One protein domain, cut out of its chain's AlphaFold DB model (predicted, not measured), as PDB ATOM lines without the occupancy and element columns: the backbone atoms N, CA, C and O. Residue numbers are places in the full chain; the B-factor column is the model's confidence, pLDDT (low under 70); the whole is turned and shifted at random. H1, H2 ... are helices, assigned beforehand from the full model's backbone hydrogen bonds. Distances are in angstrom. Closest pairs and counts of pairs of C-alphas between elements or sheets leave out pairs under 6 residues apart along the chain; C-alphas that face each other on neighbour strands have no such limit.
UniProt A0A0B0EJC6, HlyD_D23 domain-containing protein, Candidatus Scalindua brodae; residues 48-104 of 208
ATOM      1  N   GLU A  48     415.966 217.366 502.709       91.06
ATOM      2  CA  GLU A  48     417.024 217.938 501.861       91.06
ATOM      3  C   GLU A  48     416.889 217.485 500.404       91.06
ATOM      4  O   GLU A  48     417.128 218.255 499.468       91.06
ATOM      5  N   LEU A  49     416.453 216.238 500.213       92.19
ATOM      6  CA  LEU A  49     416.095 215.710 498.906       92.19
ATOM      7  C   LEU A  49     414.944 216.514 498.300       92.19
ATOM      8  O   LEU A  49     415.067 217.000 497.177       92.19
ATOM      9  N   TYR A  50     413.859 216.690 499.057       92.75
ATOM     10  CA  TYR A  50     412.675 217.408 498.594       92.75
ATOM     11  C   TYR A  50     413.014 218.833 498.133       92.75
ATOM     12  O   TYR A  50     412.640 219.236 497.031       92.75
ATOM     13  N   SER A  51     413.761 219.590 498.946       93.69
ATOM     14  CA  SER A  51     414.123 220.975 498.618       93.69
ATOM     15  C   SER A  51     415.012 221.076 497.376       93.69
ATOM     16  O   SER A  51     414.845 221.994 496.577       93.69
ATOM     17  N   THR A  52     415.911 220.111 497.168       92.31
ATOM     18  CA  THR A  52     416.801 220.087 495.995       92.31
ATOM     19  C   THR A  52     416.066 219.675 494.722       92.31
ATOM     20  O   THR A  52     416.347 220.201 493.647       92.31
ATOM     21  N   GLN A  53     415.098 218.762 494.818       92.50
ATOM     22  CA  GLN A  53     414.236 218.430 493.684       92.50
ATOM     23  C   GLN A  53     413.350 219.616 493.288       92.50
ATOM     24  O   GLN A  53     413.207 219.903 492.101       92.50
ATOM     25  N   ASP A  54     412.801 220.345 494.264       93.69
ATOM     26  CA  ASP A  54     412.044 221.569 493.987       93.69
ATOM     27  C   ASP A  54     412.925 222.635 493.310       93.69
ATOM     28  O   ASP A  54     412.509 223.239 492.320       93.69
ATOM     29  N   GLU A  55     414.178 222.798 493.753       92.56
ATOM     30  CA  GLU A  55     415.173 223.654 493.087       92.56
ATOM     31  C   GLU A  55     415.378 223.245 491.616       92.56
ATOM     32  O   GLU A  55     415.257 224.095 490.728       92.56
ATOM     33  N   LEU A  56     415.607 221.953 491.337       90.75
ATOM     34  CA  LEU A  56     415.768 221.432 489.971       90.75
ATOM     35  C   LEU A  56     414.560 221.780 489.093       90.75
ATOM     36  O   LEU A  56     414.713 222.315 487.993       90.75
ATOM     37  N   ILE A  57     413.352 221.518 489.595       91.94
ATOM     38  CA  ILE A  57     412.100 221.757 488.870       91.94
ATOM     39  C   ILE A  57     411.902 223.256 488.606       91.94
ATOM     40  O   ILE A  57     411.459 223.645 487.520       91.94
ATOM     41  N   GLN A  58     412.237 224.125 489.563       90.75
ATOM     42  CA  GLN A  58     412.149 225.574 489.380       90.75
ATOM     43  C   GLN A  58     413.119 226.085 488.310       90.75
ATOM     44  O   GLN A  58     412.719 226.916 487.486       90.75
ATOM     45  N   VAL A  59     414.366 225.602 488.299       88.81
ATOM     46  CA  VAL A  59     415.354 225.962 487.268       88.81
ATOM     47  C   VAL A  59     414.880 225.472 485.901       88.81
ATOM     48  O   VAL A  59     414.815 226.260 484.960       88.81
ATOM     49  N   LEU A  60     414.418 224.225 485.809       87.56
ATOM     50  CA  LEU A  60     413.915 223.623 484.573       87.56
ATOM     51  C   LEU A  60     412.710 224.385 483.989       87.56
ATOM     52  O   LEU A  60     412.656 224.658 482.787       87.56
ATOM     53  N   LYS A  61     411.779 224.831 484.844       87.12
ATOM     54  CA  LYS A  61     410.644 225.683 484.443       87.12
ATOM     55  C   LYS A  61     411.076 227.066 483.948       87.12
ATOM     56  O   LYS A  61     410.392 227.634 483.095       87.12
ATOM     57  N   ARG A  62     412.168 227.635 484.476       84.62
ATOM     58  CA  ARG A  62     412.725 228.914 483.994       84.62
ATOM     59  C   ARG A  62     413.387 228.741 482.632       84.62
ATOM     60  O   ARG A  62     413.086 229.530 481.741       84.62
ATOM     61  N   THR A  63     414.169 227.676 482.447       78.38
ATOM     62  CA  THR A  63     414.817 227.347 481.169       78.38
ATOM     63  C   THR A  63     413.790 227.180 480.048       78.38
ATOM     64  O   THR A  63     413.867 227.909 479.064       78.38
ATOM     65  N   ARG A  64     412.742 226.356 480.228       78.75
ATOM     66  CA  ARG A  64     411.667 226.199 479.217       78.75
ATOM     67  C   ARG A  64     410.948 227.509 478.882       78.75
ATOM     68  O   ARG A  64     410.554 227.732 477.744       78.75
ATOM     69  N   LYS A  65     410.753 228.395 479.866       76.31
ATOM     70  CA  LYS A  65     410.143 229.718 479.633       76.31
ATOM     71  C   LYS A  65     411.081 230.675 478.887       76.31
ATOM     72  O   LYS A  65     410.588 231.572 478.209       76.31
ATOM     73  N   GLN A  66     412.397 230.499 479.011       65.81
ATOM     74  CA  GLN A  66     413.417 231.296 478.322       65.81
ATOM     75  C   GLN A  66     413.824 230.750 476.948       65.81
ATOM     76  O   GLN A  66     414.338 231.530 476.156       65.81
ATOM     77  N   GLU A  67     413.527 229.492 476.605       57.50
ATOM     78  CA  GLU A  67     413.760 228.925 475.257       57.50
ATOM     79  C   GLU A  67     413.030 229.684 474.122       57.50
ATOM     80  O   GLU A  67     413.331 229.484 472.949       57.50
ATOM     81  N   GLY A  68     412.115 230.609 474.445       54.94
ATOM     82  CA  GLY A  68     411.503 231.546 473.492       54.94
ATOM     83  C   GLY A  68     412.163 232.932 473.393       54.94
ATOM     84  O   GLY A  68     411.711 233.753 472.595       54.94
ATOM     85  N   VAL A  69     413.192 233.237 474.195       55.03
ATOM     86  CA  VAL A  69     413.827 234.565 474.286       55.03
ATOM     87  C   VAL A  69     415.342 234.422 474.152       55.03
ATOM     88  O   VAL A  69     416.039 234.135 475.124       55.03
ATOM     89  N   THR A  70     415.863 234.665 472.946       50.72
ATOM     90  CA  THR A  70     417.305 234.714 472.656       50.72
ATOM     91  C   THR A  70     418.002 235.656 473.642       50.72
ATOM     92  O   THR A  70     417.833 236.871 473.566       50.72
ATOM     93  N   SER A  71     418.760 235.106 474.593       55.75
ATOM     94  CA  SER A  71     419.458 235.883 475.620       55.75
ATOM     95  C   SER A  71     420.967 235.645 475.548       55.75
ATOM     96  O   SER A  71     421.418 234.530 475.346       55.75
ATOM     97  N   VAL A  72     421.731 236.726 475.720       52.84
ATOM     98  CA  VAL A  72     423.200 236.848 475.570       52.84
ATOM     99  C   VAL A  72     423.968 236.371 476.828       52.84
ATOM    100  O   VAL A  72     425.170 236.579 476.959       52.84
ATOM    101  N   PHE A  73     423.276 235.751 477.784       55.12
ATOM    102  CA  PHE A  73     423.835 235.281 479.057       55.12
ATOM    103  C   PHE A  73     424.259 233.807 478.944       55.12
ATOM    104  O   PHE A  73     423.714 233.124 478.079       55.12
ATOM    105  N   PRO A  74     425.207 233.312 479.774       55.38
ATOM    106  CA  PRO A  74     425.516 231.880 479.830       55.38
ATOM    107  C   PRO A  74     424.217 231.077 479.944       55.38
ATOM    108  O   PRO A  74     423.297 231.499 480.657       55.38
ATOM    109  N   ASP A  75     424.120 229.997 479.168       60.09
ATOM    110  CA  ASP A  75     422.882 229.244 478.995       60.09
ATOM    111  C   ASP A  75     422.329 228.851 480.365       60.09
ATOM    112  O   ASP A  75     423.044 228.373 481.236       60.09
ATOM    113  N   VAL A  76     421.026 229.007 480.582       57.31
ATOM    114  CA  VAL A  76     420.369 228.567 481.830       57.31
ATOM    115  C   VAL A  76     420.510 227.043 482.010       57.31
ATOM    116  O   VAL A  76     420.386 226.527 483.119       57.31
ATOM    117  N   ALA A  77     420.840 226.325 480.929       61.00
ATOM    118  CA  ALA A  77     421.307 224.943 480.964       61.00
ATOM    119  C   ALA A  77     422.557 224.752 481.848       61.00
ATOM    120  O   ALA A  77     422.643 223.741 482.544       61.00
ATOM    121  N   ASP A  78     423.454 225.741 481.931       71.06
ATOM    122  CA  ASP A  78     424.629 225.729 482.817       71.06
ATOM    123  C   ASP A  78     424.237 225.713 484.306       71.06
ATOM    124  O   ASP A  78     425.042 225.337 485.157       71.06
ATOM    125  N   LEU A  79     422.994 226.085 484.648       76.81
ATOM    126  CA  LEU A  79     422.470 226.018 486.017       76.81
ATOM    127  C   LEU A  79     421.805 224.674 486.350       76.81
ATOM    128  O   LEU A  79     421.599 224.387 487.528       76.81
ATOM    129  N   LEU A  80     421.480 223.840 485.352       83.38
ATOM    130  CA  LEU A  80     420.881 222.516 485.575       83.38
ATOM    131  C   LEU A  80     421.933 221.476 485.966       83.38
ATOM    132  O   LEU A  80     421.707 220.681 486.880       83.38
ATOM    133  N   GLU A  81     423.093 221.504 485.312       86.06
ATOM    134  CA  GLU A  81     424.157 220.520 485.532       86.06
ATOM    135  C   GLU A  81     424.655 220.459 486.990       86.06
ATOM    136  O   GLU A  81     424.762 219.353 487.524       86.06
ATOM    137  N   PRO A  82     424.868 221.580 487.714       89.75
ATOM    138  CA  PRO A  82     425.265 221.532 489.122       89.75
ATOM    139  C   PRO A  82     424.216 220.885 490.037       89.75
ATOM    140  O   PRO A  82     424.573 220.219 491.011       89.75
ATOM    141  N   VAL A  83     422.924 221.074 489.742       90.00
ATOM    142  CA  VAL A  83     421.828 220.501 490.539       90.00
ATOM    143  C   VAL A  83     421.695 219.003 490.255       90.00
ATOM    144  O   VAL A  83     421.608 218.208 491.191       90.00
ATOM    145  N   ARG A  84     421.774 218.601 488.979       90.88
ATOM    146  CA  ARG A  84     421.820 217.188 488.566       90.88
ATOM    147  C   ARG A  84     422.994 216.457 489.199       90.88
ATOM    148  O   ARG A  84     422.820 215.368 489.738       90.88
ATOM    149  N   GLU A  85     424.174 217.072 489.183       90.31
ATOM    150  CA  GLU A  85     425.370 216.479 489.771       90.31
ATOM    151  C   GLU A  85     425.231 216.331 491.290       90.31
ATOM    152  O   GLU A  85     425.594 215.290 491.834       90.31
ATOM    153  N   ARG A  86     424.618 217.302 491.981       90.75
ATOM    154  CA  ARG A  86     424.310 217.182 493.416       90.75
ATOM    155  C   ARG A  86     423.406 215.978 493.707       90.75
ATOM    156  O   ARG A  86     423.740 215.175 494.574       90.75
ATOM    157  N   LEU A  87     422.313 215.811 492.958       91.25
ATOM    158  CA  LEU A  87     421.401 214.664 493.107       91.25
ATOM    159  C   LEU A  87     422.087 213.329 492.771       91.25
ATOM    160  O   LEU A  87     421.879 212.324 493.453       91.25
ATOM    161  N   ARG A  88     422.965 213.318 491.763       91.44
ATOM    162  CA  ARG A  88     423.774 212.147 491.402       91.44
ATOM    163  C   ARG A  88     424.780 211.781 492.495       91.44
ATOM    164  O   ARG A  88     425.015 210.599 492.733       91.44
ATOM    165  N   LEU A  89     425.380 212.763 493.171       87.81
ATOM    166  CA  LEU A  89     426.283 212.545 494.311       87.81
ATOM    167  C   LEU A  89     425.545 212.021 495.549       87.81
ATOM    168  O   LEU A  89     426.110 211.251 496.319       87.81
ATOM    169  N   TRP A  90     424.264 212.360 495.689       87.69
ATOM    170  CA  TRP A  90     423.327 211.726 496.623       87.69
ATOM    171  C   TRP A  90     422.857 210.340 496.173       87.69
ATOM    172  O   TRP A  90     422.030 209.703 496.824       87.69
ATOM    173  N   GLY A  91     423.426 209.871 495.063       82.69
ATOM    174  CA  GLY A  91     423.283 208.538 494.522       82.69
ATOM    175  C   GLY A  91     421.908 208.251 493.932       82.69
ATOM    176  O   GLY A  91     421.522 207.097 493.766       82.69
ATOM    177  N   MET A  92     421.189 209.299 493.532       87.62
ATOM    178  CA  MET A  92     420.095 209.115 492.593       87.62
ATOM    179  C   MET A  92     420.638 208.567 491.274       87.62
ATOM    180  O   MET A  92     421.674 209.001 490.759       87.62
ATOM    181  N   THR A  93     419.923 207.594 490.726       87.31
ATOM    182  CA  THR A  93     420.196 207.070 489.387       87.31
ATOM    183  C   THR A  93     419.817 208.106 488.329       87.31
ATOM    184  O   THR A  93     419.020 209.012 488.584       87.31
ATOM    185  N   LYS A  94     420.387 207.994 487.125       88.88
ATOM    186  CA  LYS A  94     420.056 208.921 486.028       88.88
ATOM    187  C   LYS A  94     418.575 208.835 485.675       88.88
ATOM    188  O   LYS A  94     417.950 209.849 485.396       88.88
ATOM    189  N   GLU A  95     418.035 207.629 485.761       88.75
ATOM    190  CA  GLU A  95     416.641 207.295 485.524       88.75
ATOM    191  C   GLU A  95     415.732 207.998 486.544       88.75
ATOM    192  O   GLU A  95     414.762 208.636 486.152       88.75
ATOM    193  N   GLN A  96     416.090 207.980 487.834       88.62
ATOM    194  CA  GLN A  96     415.345 208.707 488.871       88.62
ATOM    195  C   GLN A  96     415.395 210.227 488.682       88.62
ATOM    196  O   GLN A  96     414.400 210.906 488.916       88.62
ATOM    197  N   ILE A  97     416.543 210.779 488.274       90.44
ATOM    198  CA  ILE A  97     416.663 212.221 488.003       90.44
ATOM    199  C   ILE A  97     415.786 212.602 486.805       90.44
ATOM    200  O   ILE A  97     415.039 213.575 486.880       90.44
ATOM    201  N   GLN A  98     415.820 211.813 485.730       90.62
ATOM    202  CA  GLN A  98     414.988 212.036 484.549       90.62
ATOM    203  C   GLN A  98     413.490 211.955 484.880       90.62
ATOM    204  O   GLN A  98     412.716 212.800 484.436       90.62
ATOM    205  N   GLU A  99     413.077 211.000 485.714       89.94
ATOM    206  CA  GLU A  99     411.685 210.871 486.160       89.94
ATOM    207  C   GLU A  99     411.194 212.124 486.911       89.94
ATOM    208  O   GLU A  99     410.051 212.554 486.736       89.94
ATOM    209  N   ILE A 100     412.054 212.773 487.700       89.94
ATOM    210  CA  ILE A 100     411.726 214.040 488.381       89.94
ATOM    211  C   ILE A 100     411.554 215.182 487.372       89.94
ATOM    212  O   ILE A 100     410.634 215.993 487.498       89.94
ATOM    213  N   GLU A 101     412.415 215.246 486.358       89.75
ATOM    214  CA  GLU A 101     412.356 216.269 485.306       89.75
ATOM    215  C   GLU A 101     411.111 216.140 484.420       89.75
ATOM    216  O   GLU A 101     410.540 217.148 483.993       89.75
ATOM    217  N   GLU A 102     410.680 214.908 484.154       89.56
ATOM    218  CA  GLU A 102     409.480 214.608 483.370       89.56
ATOM    219  C   GLU A 102     408.198 214.801 484.185       89.56
ATOM    220  O   GLU A 102     407.227 215.379 483.691       89.56
ATOM    221  N   SER A 103     408.186 214.345 485.441       89.56
ATOM    222  CA  SER A 103     407.010 214.442 486.315       89.56
ATOM    223  C   SER A 103     406.772 215.851 486.862       89.56
ATOM    224  O   SER A 103     405.642 216.168 487.246       89.56
ATOM    225  N   GLU A 104     407.815 216.690 486.908       88.62
ATOM    226  CA  GLU A 104     407.831 218.024 487.520       88.62
ATOM    227  C   GLU A 104     407.266 218.058 488.952       88.62
ATOM    228  O   GLU A 104     406.713 219.077 489.393       88.62
TER     229      GLU A 104
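Overview. This is residues 48 to 104 of the 208 residues of the protein "HlyD_D23 domain-containing protein" of Candidatus Scalindua brodae (UniProt A0A0B0EJC6). A helical hairpin of two long helices, H1 and H2, has a shorter third helix, H3, packed slantwise across one side of it, and the three helix centres make a triangle. At one end of the hairpin residues 68 to 74, in the loop from H1 to H2, stick out. The printed part has 57 residues with three named helices in the order H1, H2, H3 and no named strand; the class is all helix. It is only just compact, close to loose, with a radius of gyration of the C-alphas of 11.8 A, and elongated, with spans of 34 by 20 by 19 A.

Along the chain. H1, the longest helix, is residues 48 to 66 and measures 27.3 A from C-alpha 48 at (417.024, 217.938, 501.861) to C-alpha 66. H2 is residues 76 to 89, 21.2 A long, and begins at C-alpha 76 at (420.369, 228.567, 481.830). H3 is residues 94 to 103, 14.2 A long, and ends at C-alpha 103 at (407.010, 214.442, 486.315).

Arrangement. H1 and H2 form a helical hairpin: they touch, at a shallow tilt of 21 degrees, opposite ways, and their closest C-alphas, of Thr 63 and Val 76, are 5.7 A apart. H3 touches H1 at residues 53 to 60 of H1 alone, at a steep tilt of 62 degrees, the same way; the closest C-alphas are those of Ile 57 and Glu 101, 6.5 A apart. H3 touches H2 at residues 84 to 88 of H2 alone, at a steep tilt of 52 degrees, opposite ways; the closest C-alphas are those of Arg 84 and Ile 97, 7.2 A apart. Every O i to N i+4 pair is within hydrogen-bond range in H1 and H3, and 6 of 10 are in H2.

Size, cuts and confidence. The two C-alphas farthest apart, of Thr 70 and Gly 91, are 34.6 A apart. The printed part has no cut, and no link is long: H1 to H2 is short and H2 to H3 is tight. The mean pLDDT of the printed part is 81.5, with residues 66 to 77 under 70.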